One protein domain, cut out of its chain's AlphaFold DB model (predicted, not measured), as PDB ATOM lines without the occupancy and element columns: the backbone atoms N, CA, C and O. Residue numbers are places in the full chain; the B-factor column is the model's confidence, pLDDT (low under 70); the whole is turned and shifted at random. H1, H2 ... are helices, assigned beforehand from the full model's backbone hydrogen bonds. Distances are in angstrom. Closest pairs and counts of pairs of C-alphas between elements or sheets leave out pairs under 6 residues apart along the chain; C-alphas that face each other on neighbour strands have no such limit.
ATOM      1  N   THR A   2     -12.092 -30.772  22.266       61.25
ATOM      2  CA  THR A   2     -11.656 -32.159  22.558       61.25
ATOM      3  C   THR A   2     -11.474 -33.065  21.326       61.25
ATOM      4  O   THR A   2     -10.569 -33.889  21.296       61.25
ATOM      5  N   ILE A   3     -12.275 -32.871  20.267       74.31
ATOM      6  CA  ILE A   3     -12.205 -33.676  19.028       74.31
ATOM      7  C   ILE A   3     -10.887 -33.454  18.265       74.31
ATOM      8  O   ILE A   3     -10.358 -34.392  17.677       74.31
ATOM      9  N   LYS A   4     -10.339 -32.230  18.269       87.69
ATOM     10  CA  LYS A   4      -9.102 -31.921  17.530       87.69
ATOM     11  C   LYS A   4      -7.881 -32.527  18.221       87.69
ATOM     12  O   LYS A   4      -7.055 -33.126  17.546       87.69
ATOM     13  N   LEU A   5      -7.795 -32.410  19.547       89.88
ATOM     14  CA  LEU A   5      -6.694 -32.981  20.324       89.88
ATOM     15  C   LEU A   5      -6.687 -34.511  20.252       89.88
ATOM     16  O   LEU A   5      -5.641 -35.091  19.993       89.88
ATOM     17  N   LEU A   6      -7.852 -35.153  20.395       91.06
ATOM     18  CA  LEU A   6      -7.947 -36.611  20.310       91.06
ATOM     19  C   LEU A   6      -7.458 -37.140  18.953       91.06
ATOM     20  O   LEU A   6      -6.665 -38.071  18.912       91.06
ATOM     21  N   ARG A   7      -7.854 -36.486  17.852       91.62
ATOM     22  CA  ARG A   7      -7.385 -36.840  16.502       91.62
ATOM     23  C   ARG A   7      -5.871 -36.711  16.344       91.62
ATOM     24  O   ARG A   7      -5.265 -37.530  15.665       91.62
ATOM     25  N   LEU A   8      -5.266 -35.682  16.940       95.19
ATOM     26  CA  LEU A   8      -3.815 -35.486  16.891       95.19
ATOM     27  C   LEU A   8      -3.073 -36.554  17.701       95.19
ATOM     28  O   LEU A   8      -2.047 -37.043  17.245       95.19
ATOM     29  N   LEU A   9      -3.602 -36.930  18.869       94.31
ATOM     30  CA  LEU A   9      -3.030 -37.998  19.689       94.31
ATOM     31  C   LEU A   9      -3.122 -39.358  18.994       94.31
ATOM     32  O   LEU A   9      -2.144 -40.095  19.007       94.31
ATOM     33  N   ASP A  10      -4.240 -39.660  18.333       94.69
ATOM     34  CA  ASP A  10      -4.383 -40.895  17.553       94.69
ATOM     35  C   ASP A  10      -3.379 -40.950  16.391       94.69
ATOM     36  O   ASP A  10      -2.661 -41.934  16.241       94.69
ATOM     37  N   ALA A  11      -3.242 -39.859  15.629       95.62
ATOM     38  CA  ALA A  11      -2.266 -39.790  14.541       95.62
ATOM     39  C   ALA A  11      -0.815 -39.931  15.041       95.62
ATOM     40  O   ALA A  11      -0.002 -40.619  14.422       95.62
ATOM     41  N   ALA A  12      -0.482 -39.304  16.175       94.88
ATOM     42  CA  ALA A  12       0.831 -39.437  16.801       94.88
ATOM     43  C   ALA A  12       1.071 -40.857  17.337       94.88
ATOM     44  O   ALA A  12       2.178 -41.384  17.212       94.88
ATOM     45  N   ALA A  13       0.037 -41.501  17.885       95.62
ATOM     46  CA  ALA A  13       0.106 -42.880  18.343       95.62
ATOM     47  C   ALA A  13       0.387 -43.844  17.184       95.62
ATOM     48  O   ALA A  13       1.234 -44.726  17.323       95.62
ATOM     49  N   ASP A  14      -0.266 -43.656  16.039       95.06
ATOM     50  CA  ASP A  14      -0.037 -44.482  14.854       95.06
ATOM     51  C   ASP A  14       1.378 -44.291  14.293       95.06
ATOM     52  O   ASP A  14       2.059 -45.273  13.993       95.06
ATOM     53  N   GLY A  15       1.875 -43.049  14.247       95.50
ATOM     54  CA  GLY A  15       3.267 -42.770  13.883       95.50
ATOM     55  C   GLY A  15       4.276 -43.423  14.836       95.50
ATOM     56  O   GLY A  15       5.263 -44.013  14.392       95.50
ATOM     57  N   ALA A  16       4.011 -43.387  16.146       94.25
ATOM     58  CA  ALA A  16       4.860 -44.027  17.150       94.25
ATOM     59  C   ALA A  16       4.884 -45.557  17.002       94.25
ATOM     60  O   ALA A  16       5.960 -46.148  17.069       94.25
ATOM     61  N   ARG A  17       3.738 -46.197  16.724       95.62
ATOM     62  CA  ARG A  17       3.670 -47.641  16.426       95.62
ATOM     63  C   ARG A  17       4.441 -48.002  15.163       95.62
ATOM     64  O   ARG A  17       5.159 -48.994  15.152       95.62
ATOM     65  N   ALA A  18       4.312 -47.195  14.110       95.19
ATOM     66  CA  ALA A  18       5.029 -47.422  12.860       95.19
ATOM     67  C   ALA A  18       6.554 -47.312  13.031       95.19
ATOM     68  O   ALA A  18       7.298 -48.010  12.351       95.19
ATOM     69  N   THR A  19       7.009 -46.452  13.946       94.81
ATOM     70  CA  THR A  19       8.440 -46.189  14.173       94.81
ATOM     71  C   THR A  19       9.065 -47.184  15.150       94.81
ATOM     72  O   THR A  19      10.155 -47.688  14.902       94.81
ATOM     73  N   ASN A  20       8.376 -47.477  16.254       94.00
ATOM     74  CA  ASN A  20       8.932 -48.238  17.376       94.00
ATOM     75  C   ASN A  20       8.440 -49.696  17.427       94.00
ATOM     76  O   ASN A  20       8.932 -50.477  18.236       94.00
ATOM     77  N   GLY A  21       7.487 -50.070  16.569       91.50
ATOM     78  CA  GLY A  21       6.830 -51.374  16.579       91.50
ATOM     79  C   GLY A  21       5.527 -51.393  17.398       91.50
ATOM     80  O   GLY A  21       5.267 -50.487  18.195       91.50
ATOM     81  N   PRO A  22       4.677 -52.418  17.199       90.00
ATOM     82  CA  PRO A  22       3.333 -52.482  17.779       90.00
ATOM     83  C   PRO A  22       3.313 -52.651  19.305       90.00
ATOM     84  O   PRO A  22       2.378 -52.171  19.943       90.00
ATOM     85  N   ASP A  23       4.344 -53.278  19.877       90.19
ATOM     86  CA  ASP A  23       4.432 -53.584  21.312       90.19
ATOM     87  C   ASP A  23       5.231 -52.535  22.107       90.19
ATOM     88  O   ASP A  23       5.395 -52.655  23.323       90.19
ATOM     89  N   ALA A  24       5.753 -51.502  21.438       90.62
ATOM     90  CA  ALA A  24       6.505 -50.449  22.103       90.62
ATOM     91  C   ALA A  24       5.580 -49.524  22.920       90.62
ATOM     92  O   ALA A  24       4.472 -49.206  22.469       90.62
ATOM     93  N   PRO A  25       6.036 -49.027  24.089       92.62
ATOM     94  CA  PRO A  25       5.288 -48.051  24.873       92.62
ATOM     95  C   PRO A  25       4.874 -46.838  24.037       92.62
ATOM     96  O   PRO A  25       5.680 -46.269  23.296       92.62
ATOM     97  N   ASN A  26       3.614 -46.422  24.175       95.44
ATOM     98  CA  ASN A  26       3.034 -45.375  23.348       95.44
ATOM     99  C   ASN A  26       2.249 -44.368  24.191       95.44
ATOM    100  O   ASN A  26       1.031 -44.450  24.330       95.44
ATOM    101  N   LEU A  27       2.968 -43.358  24.681       94.44
ATOM    102  CA  LEU A  27       2.404 -42.289  25.509       94.44
ATOM    103  C   LEU A  27       1.265 -41.527  24.816       94.44
ATOM    104  O   LEU A  27       0.371 -41.016  25.489       94.44
ATOM    105  N   PHE A  28       1.265 -41.445  23.480       95.75
ATOM    106  CA  PHE A  28       0.177 -40.806  22.739       95.75
ATOM    107  C   PHE A  28      -1.095 -41.656  22.765       95.75
ATOM    108  O   PHE A  28      -2.184 -41.109  22.936       95.75
ATOM    109  N   ALA A  29      -0.962 -42.980  22.647       93.38
ATOM    110  CA  ALA A  29      -2.082 -43.904  22.784       93.38
ATOM    111  C   ALA A  29      -2.656 -43.864  24.207       93.38
ATOM    112  O   ALA A  29      -3.876 -43.782  24.368       93.38
ATOM    113  N   ASP A  30      -1.788 -43.838  25.222       93.69
ATOM    114  CA  ASP A  30      -2.187 -43.741  26.629       93.69
ATOM    115  C   ASP A  30      -2.919 -42.420  26.908       93.69
ATOM    116  O   ASP A  30      -4.018 -42.407  27.466       93.69
ATOM    117  N   ALA A  31      -2.373 -41.298  26.431       92.69
ATOM    118  CA  ALA A  31      -3.012 -39.991  26.549       92.69
ATOM    119  C   ALA A  31      -4.358 -39.932  25.808       92.69
ATOM    120  O   ALA A  31      -5.320 -39.346  26.310       92.69
ATOM    121  N   ALA A  32      -4.463 -40.546  24.625       93.25
ATOM    122  CA  ALA A  32      -5.717 -40.630  23.884       93.25
ATOM    123  C   ALA A  32      -6.761 -41.472  24.633       93.25
ATOM    124  O   ALA A  32      -7.948 -41.133  24.630       93.25
ATOM    125  N   ALA A  33      -6.348 -42.570  25.270       91.56
ATOM    126  CA  ALA A  33      -7.220 -43.403  26.091       91.56
ATOM    127  C   ALA A  33      -7.751 -42.627  27.306       91.56
ATOM    128  O   ALA A  33      -8.968 -42.586  27.518       91.56
ATOM    129  N   GLU A  34      -6.877 -41.930  28.035       91.62
ATOM    130  CA  GLU A  34      -7.290 -41.131  29.191       91.62
ATOM    131  C   GLU A  34      -8.184 -39.955  28.776       91.62
ATOM    132  O   GLU A  34      -9.215 -39.703  29.400       91.62
ATOM    133  N   LEU A  35      -7.892 -39.286  27.656       90.94
ATOM    134  CA  LEU A  35      -8.741 -38.206  27.147       90.94
ATOM    135  C   LEU A  35     -10.151 -38.696  26.779       90.94
ATOM    136  O   LEU A  35     -11.132 -37.991  27.024       90.94
ATOM    137  N   ARG A  36     -10.284 -39.903  26.210       90.19
ATOM    138  CA  ARG A  36     -11.599 -40.515  25.942       90.19
ATOM    139  C   ARG A  36     -12.351 -40.815  27.233       90.19
ATOM    140  O   ARG A  36     -13.546 -40.527  27.305       90.19
ATOM    141  N   ARG A  37     -11.662 -41.351  28.244       88.81
ATOM    142  CA  ARG A  37     -12.240 -41.603  29.569       88.81
ATOM    143  C   ARG A  37     -12.747 -40.305  30.203       88.81
ATOM    144  O   ARG A  37     -13.901 -40.245  30.620       88.81
ATOM    145  N   LEU A  38     -11.929 -39.251  30.208       88.69
ATOM    146  CA  LEU A  38     -12.306 -37.938  30.738       88.69
ATOM    147  C   LEU A  38     -13.482 -37.318  29.974       88.69
ATOM    148  O   LEU A  38     -14.368 -36.737  30.593       88.69
ATOM    149  N   LYS A  39     -13.544 -37.484  28.648       87.25
ATOM    150  CA  LYS A  39     -14.677 -37.008  27.839       87.25
ATOM    151  C   LYS A  39     -15.987 -37.704  28.210       87.25
ATOM    152  O   LYS A  39     -17.014 -37.040  28.286       87.25
ATOM    153  N   ALA A  40     -15.958 -39.013  28.458       85.56
ATOM    154  CA  ALA A  40     -17.143 -39.743  28.908       85.56
ATOM    155  C   ALA A  40     -17.626 -39.238  30.281       85.56
ATOM    156  O   ALA A  40     -18.819 -39.027  30.477       85.56
ATOM    157  N   ILE A  41     -16.693 -38.960  31.198       84.06
ATOM    158  CA  ILE A  41     -16.996 -38.345  32.498       84.06
ATOM    159  C   ILE A  41     -17.602 -36.942  32.319       84.06
ATOM    160  O   ILE A  41     -18.613 -36.628  32.940       84.06
ATOM    161  N   GLU A  42     -17.024 -36.103  31.454       85.44
ATOM    162  CA  GLU A  42     -17.550 -34.767  31.142       85.44
ATOM    163  C   GLU A  42     -18.985 -34.842  30.595       85.44
ATOM    164  O   GLU A  42     -19.842 -34.049  30.989       85.44
ATOM    165  N   GLU A  43     -19.261 -35.793  29.700       84.81
ATOM    166  CA  GLU A  43     -20.596 -36.024  29.140       84.81
ATOM    167  C   GLU A  43     -21.598 -36.449  30.219       84.81
ATOM    168  O   GLU A  43     -22.700 -35.899  30.266       84.81
ATOM    169  N   ASP A  44     -21.203 -37.346  31.125       83.25
ATOM    170  CA  ASP A  44     -22.023 -37.783  32.259       83.25
ATOM    171  C   ASP A  44     -22.339 -36.634  33.219       83.25
ATOM    172  O   ASP A  44     -23.497 -36.436  33.595       83.25
ATOM    173  N   VAL A  45     -21.336 -35.823  33.563       81.31
ATOM    174  CA  VAL A  45     -21.505 -34.635  34.411       81.31
ATOM    175  C   VAL A  45     -22.407 -33.608  33.732       81.31
ATOM    176  O   VAL A  45     -23.362 -33.132  34.346       81.31
ATOM    177  N   ARG A  46     -22.161 -33.287  32.454       81.19
ATOM    178  CA  ARG A  46     -23.003 -32.355  31.689       81.19
ATOM    179  C   ARG A  46     -24.447 -32.834  31.667       81.19
ATOM    180  O   ARG A  46     -25.356 -32.023  31.816       81.19
ATOM    181  N   TRP A  47     -24.664 -34.132  31.484       79.50
ATOM    182  CA  TRP A  47     -25.999 -34.705  31.442       79.50
ATOM    183  C   TRP A  47     -26.691 -34.636  32.816       79.50
ATOM    184  O   TRP A  47     -27.832 -34.189  32.890       79.50
ATOM    185  N   LEU A  48     -25.999 -34.967  33.913       80.75
ATOM    186  CA  LEU A  48     -26.544 -34.852  35.277       80.75
ATOM    187  C   LEU A  48     -26.924 -33.413  35.650       80.75
ATOM    188  O   LEU A  48     -27.959 -33.192  36.281       80.75
ATOM    189  N   LEU A  49     -26.098 -32.450  35.241       79.75
ATOM    190  CA  LEU A  49     -26.323 -31.021  35.466       79.75
ATOM    191  C   LEU A  49     -27.292 -30.394  34.451       79.75
ATOM    192  O   LEU A  49     -27.658 -29.230  34.598       79.75
ATOM    193  N   SER A  50     -27.715 -31.135  33.422       74.25
ATOM    194  CA  SER A  50     -28.684 -30.629  32.452       74.25
ATOM    195  C   SER A  50     -30.060 -30.461  33.108       74.25
ATOM    196  O   SER A  50     -30.437 -31.275  33.964       74.25
ATOM    197  N   PRO A  51     -30.848 -29.450  32.695       69.00
ATOM    198  CA  PRO A  51     -32.205 -29.261  33.191       69.00
ATOM    199  C   PRO A  51     -33.042 -30.541  33.079       69.00
ATOM    200  O   PRO A  51     -32.938 -31.287  32.099       69.00
ATOM    201  N   VAL A  52     -33.876 -30.799  34.091       62.47
ATOM    202  CA  VAL A  52     -34.942 -31.801  33.975       62.47
ATOM    203  C   VAL A  52     -35.906 -31.258  32.936       62.47
ATOM    204  O   VAL A  52     -36.488 -30.194  33.130       62.47
ATOM    205  N   HIS A  53     -36.041 -31.962  31.817       54.53
ATOM    206  CA  HIS A  53     -37.006 -31.570  30.804       54.53
ATOM    207  C   HIS A  53     -38.382 -31.952  31.348       54.53
ATOM    208  O   HIS A  53     -38.761 -33.123  31.336       54.53
ATOM    209  N   GLN A  54     -39.102 -30.976  31.900       46.25
ATOM    210  CA  GLN A  54     -40.517 -31.154  32.177       46.25
ATOM    211  C   GLN A  54     -41.236 -31.210  30.836       46.25
ATOM    212  O   GLN A  54     -41.104 -30.324  29.992       46.25
ATOM    213  N   LYS A  55     -41.967 -32.298  30.623       47.22
ATOM    214  CA  LYS A  55     -43.018 -32.291  29.626       47.22
ATOM    215  C   LYS A  55     -44.110 -31.402  30.208       47.22
ATOM    216  O   LYS A  55     -44.800 -31.827  31.130       47.22
ATOM    217  N   ASP A  56     -44.250 -30.189  29.693       45.72
ATOM    218  CA  ASP A  56     -45.525 -29.499  29.811       45.72
ATOM    219  C   ASP A  56     -46.540 -30.397  29.092       45.72
ATOM    220  O   ASP A  56     -46.363 -30.748  27.919       45.72
ATOM    221  N   ASP A  57     -47.595 -30.823  29.785       44.91
ATOM    222  CA  ASP A  57     -48.653 -31.679  29.225       44.91
ATOM    223  C   ASP A  57     -49.422 -31.024  28.049       44.91
ATOM    224  O   ASP A  57     -50.380 -31.590  27.530       44.91
ATOM    225  N   SER A  58     -48.984 -29.854  27.570       45.84
ATOM    226  CA  SER A  58     -49.569 -29.063  26.484       45.84
ATOM    227  C   SER A  58     -49.084 -29.422  25.071       45.84
ATOM    228  O   SER A  58     -49.572 -28.850  24.100       45.84
ATOM    229  N   GLY A  59     -48.178 -30.391  24.905       40.59
ATOM    230  CA  GLY A  59     -47.964 -31.025  23.597       40.59
ATOM    231  C   GLY A  59     -47.335 -30.149  22.503       40.59
ATOM    232  O   GLY A  59     -47.646 -30.349  21.331       40.59
ATOM    233  N   PHE A  60     -46.415 -29.234  22.831       36.22
ATOM    234  CA  PHE A  60     -45.646 -28.501  21.816       36.22
ATOM    235  C   PHE A  60     -44.131 -28.661  22.011       36.22
ATOM    236  O   PHE A  60     -43.531 -28.079  22.908       36.22
ATOM    237  N   THR A  61     -43.494 -29.456  21.148       43.78
ATOM    238  CA  THR A  61     -42.031 -29.589  21.073       43.78
ATOM    239  C   THR A  61     -41.475 -28.689  19.974       43.78
ATOM    240  O   THR A  61     -41.529 -29.043  18.796       43.78
ATOM    241  N   ALA A  62     -40.874 -27.561  20.349       38.09
ATOM    242  CA  ALA A  62     -39.972 -26.833  19.462       38.09
ATOM    243  C   ALA A  62     -38.566 -27.451  19.563       38.09
ATOM    244  O   ALA A  62     -37.800 -27.132  20.465       38.09
ATOM    245  N   GLY A  63     -38.243 -28.352  18.630       36.81
ATOM    246  CA  GLY A  63     -36.865 -28.781  18.370       36.81
ATOM    247  C   GLY A  63     -36.436 -30.109  19.001       36.81
ATOM    248  O   GLY A  63     -35.662 -30.132  19.948       36.81
ATOM    249  N   GLY A  64     -36.842 -31.221  18.379       38.44
ATOM    250  CA  GLY A  64     -36.004 -32.424  18.296       38.44
ATOM    251  C   GLY A  64     -36.046 -33.408  19.471       38.44
ATOM    252  O   GLY A  64     -35.135 -33.458  20.287       38.44
ATOM    253  N   ASN A  65     -37.059 -34.278  19.456       44.94
ATOM    254  CA  ASN A  65     -37.047 -35.666  19.941       44.94
ATOM    255  C   ASN A  65     -36.306 -35.978  21.258       44.94
ATOM    256  O   ASN A  65     -35.248 -36.610  21.250       44.94
ATOM    257  N   ARG A  66     -36.960 -35.718  22.398       50.00
ATOM    258  CA  ARG A  66     -36.851 -36.582  23.588       50.00
ATOM    259  C   ARG A  66     -38.229 -36.791  24.211       50.00
ATOM    260  O   ARG A  66     -38.673 -36.036  25.066       50.00
ATOM    261  N   THR A  67     -38.920 -37.832  23.758       48.94
ATOM    262  CA  THR A  67     -40.170 -38.337  24.345       48.94
ATOM    263  C   THR A  67     -39.878 -39.139  25.618       48.94
ATOM    264  O   THR A  67     -40.124 -40.341  25.659       48.94
ATOM    265  N   THR A  68     -39.294 -38.507  26.639       56.00
ATOM    266  CA  THR A  68     -39.019 -39.150  27.935       56.00
ATOM    267  C   THR A  68     -39.906 -38.565  29.028       56.00
ATOM    268  O   THR A  68     -39.955 -37.351  29.199       56.00
ATOM    269  N   THR A  69     -40.627 -39.409  29.768       68.25
ATOM    270  CA  THR A  69     -41.398 -38.992  30.951       68.25
ATOM    271  C   THR A  69     -40.457 -38.599  32.098       68.25
ATOM    272  O   THR A  69     -39.306 -39.033  32.132       68.25
ATOM    273  N   MET A  70     -40.935 -37.830  33.085       70.31
ATOM    274  CA  MET A  70     -40.140 -37.469  34.275       70.31
ATOM    275  C   MET A  70     -39.548 -38.707  34.976       70.31
ATOM    276  O   MET A  70     -38.393 -38.695  35.389       70.31
ATOM    277  N   ALA A  71     -40.304 -39.807  35.048       72.25
ATOM    278  CA  ALA A  71     -39.825 -41.072  35.603       72.25
ATOM    279  C   ALA A  71     -38.666 -41.681  34.788       72.25
ATOM    280  O   ALA A  71     -37.716 -42.206  35.367       72.25
ATOM    281  N   GLN A  72     -38.715 -41.586  33.455       73.75
ATOM    282  CA  GLN A  72     -37.631 -42.041  32.580       73.75
ATOM    283  C   GLN A  72     -36.382 -41.161  32.721       73.75
ATOM    284  O   GLN A  72     -35.275 -41.697  32.760       73.75
ATOM    285  N   ASP A  73     -36.546 -39.841  32.866       74.75
ATOM    286  CA  ASP A  73     -35.422 -38.922  33.099       74.75
ATOM    287  C   ASP A  73     -34.739 -39.208  34.446       74.75
ATOM    288  O   ASP A  73     -33.516 -39.310  34.520       74.75
ATOM    289  N   VAL A  74     -35.521 -39.448  35.505       79.75
ATOM    290  CA  VAL A  74     -34.996 -39.839  36.825       79.75
ATOM    291  C   VAL A  74     -34.277 -41.192  36.770       79.75
ATOM    292  O   VAL A  74     -33.159 -41.310  37.273       79.75
ATOM    293  N   ALA A  75     -34.860 -42.213  36.133       81.25
ATOM    294  CA  ALA A  75     -34.220 -43.524  35.996       81.25
ATOM    295  C   ALA A  75     -32.891 -43.443  35.218       81.25
ATOM    296  O   ALA A  75     -31.896 -44.081  35.588       81.25
ATOM    297  N   TYR A  76     -32.841 -42.614  34.173       81.44
ATOM    298  CA  TYR A  76     -31.611 -42.369  33.429       81.44
ATOM    299  C   TYR A  76     -30.589 -41.584  34.272       81.44
ATOM    300  O   TYR A  76     -29.426 -41.981  34.300       81.44
ATOM    301  N   ARG A  77     -30.997 -40.568  35.057       81.88
ATOM    302  CA  ARG A  77     -30.132 -39.864  36.039       81.88
ATOM    303  C   ARG A  77     -29.476 -40.801  37.027       81.88
ATOM    304  O   ARG A  77     -28.269 -40.704  37.233       81.88
ATOM    305  N   LEU A  78     -30.231 -41.733  37.591       85.38
ATOM    306  CA  LEU A  78     -29.678 -42.727  38.509       85.38
ATOM    307  C   LEU A  78     -28.638 -43.617  37.813       85.38
ATOM    308  O   LEU A  78     -27.591 -43.913  38.386       85.38
ATOM    309  N   THR A  79     -28.888 -43.991  36.557       86.25
ATOM    310  CA  THR A  79     -27.955 -44.804  35.763       86.25
ATOM    311  C   THR A  79     -26.668 -44.041  35.431       86.25
ATOM    312  O   THR A  79     -25.575 -44.582  35.604       86.25
ATOM    313  N   VAL A  80     -26.775 -42.778  35.007       84.19
ATOM    314  CA  VAL A  80     -25.616 -41.915  34.725       84.19
ATOM    315  C   VAL A  80     -24.831 -41.615  36.000       84.19
ATOM    316  O   VAL A  80     -23.612 -41.745  36.003       84.19
ATOM    317  N   GLY A  81     -25.507 -41.284  37.103       84.88
ATOM    318  CA  GLY A  81     -24.866 -41.026  38.395       84.88
ATOM    319  C   GLY A  81     -24.081 -42.234  38.904       84.88
ATOM    320  O   GLY A  81     -22.958 -42.094  39.388       84.88
ATOM    321  N   ARG A  82     -24.623 -43.440  38.708       86.62
ATOM    322  CA  ARG A  82     -23.908 -44.684  38.993       86.62
ATOM    323  C   ARG A  82     -22.665 -44.846  38.117       86.62
ATOM    324  O   ARG A  82     -21.589 -45.090  38.655       86.62
ATOM    325  N   ARG A  83     -22.795 -44.704  36.792       86.75
ATOM    326  CA  ARG A  83     -21.665 -44.828  35.851       86.75
ATOM    327  C   ARG A  83     -20.554 -43.828  36.168       86.75
ATOM    328  O   ARG A  83     -19.378 -44.193  36.126       86.75
ATOM    329  N   LEU A  84     -20.924 -42.601  36.528       86.56
ATOM    330  CA  LEU A  84     -19.985 -41.582  36.977       86.56
ATOM    331  C   LEU A  84     -19.244 -42.050  38.232       86.56
ATOM    332  O   LEU A  84     -18.018 -42.063  38.229       86.56
ATOM    333  N   GLY A  85     -19.969 -42.492  39.264       85.19
ATOM    334  CA  GLY A  85     -19.364 -42.974  40.506       85.19
ATOM    335  C   GLY A  85     -18.449 -44.191  40.319       85.19
ATOM    336  O   GLY A  85     -17.407 -44.262  40.964       85.19
ATOM    337  N   GLU A  86     -18.762 -45.102  39.392       87.25
ATOM    338  CA  GLU A  86     -17.860 -46.201  38.999       87.25
ATOM    339  C   GLU A  86     -16.608 -45.672  38.267       87.25
ATOM    340  O   GLU A  86     -15.493 -46.128  38.515       87.25
ATOM    341  N   SER A  87     -16.759 -44.664  37.401       83.19
ATOM    342  CA  SER A  87     -15.657 -44.091  36.607       83.19
ATOM    343  C   SER A  87     -14.642 -43.297  37.437       83.19
ATOM    344  O   SER A  87     -13.464 -43.232  37.063       83.19
ATOM    345  N   VAL A  88     -15.084 -42.701  38.553       82.38
ATOM    346  CA  VAL A  88     -14.233 -41.963  39.507       82.38
ATOM    347  C   VAL A  88     -13.801 -42.798  40.720       82.38
ATOM    348  O   VAL A  88     -13.103 -42.283  41.586       82.38
ATOM    349  N   GLY A  89     -14.185 -44.078  40.787       81.56
ATOM    350  CA  GLY A  89     -13.747 -45.006  41.837       81.56
ATOM    351  C   GLY A  89     -14.481 -44.882  43.178       81.56
ATOM    352  O   GLY A  89     -13.982 -45.369  44.186       81.56
TER     353      GLY A  89
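Overview. This is residues 2 to 89 of the 97 residues of an uncharacterized protein of Azospirillum sp. TSA6c (UniProt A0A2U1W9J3). Three helices fold back and forth as a long, loose zigzag, with H2 in the middle and H1 and H3 each packing on it; a loop, residues 56 to 65, sticks out between H2 and H3. The printed part has 88 residues with three named helices, H1, H2, H3 in chain order, and no named strand: all helix. It is extended, radius of gyration of the C-alphas 19.3 A, spanning 62 by 31 by 16 A.

Arrangement. H1, residues 2 to 20, and H2, residues 27 to 48, touch as a helical hairpin, opposite ways at a shallow tilt of 22 degrees; their closest C-alphas, Ala 13 and Phe 28, are 4.9 A apart. H3, residues 70 to 87, forms a second hairpin with H2, touching residues 41 to 48 alone, opposite ways at a shallow tilt of 30 degrees; their closest C-alphas, Asp 44 and Val 80, are 6.0 A apart. H1 and H3 are apart. Every O i to N i+4 pair in H1, H2 and H3 is within hydrogen-bond range.

Along the chain. H1 begins at C-alpha 2 (-11.656, -32.159, 22.558) and is 26.6 A long, H2 31.4 A. H3, 25.5 A, ends at C-alpha 87 (-15.657, -44.091, 36.607).

Size, cuts and confidence. The C-alphas of Asn 20 and Ser 58, the farthest apart, are 62.2 A apart. The printed part has no cut; H2 to H3 is a long link. Residue 2 and residues 51 to 69 have pLDDT under 70.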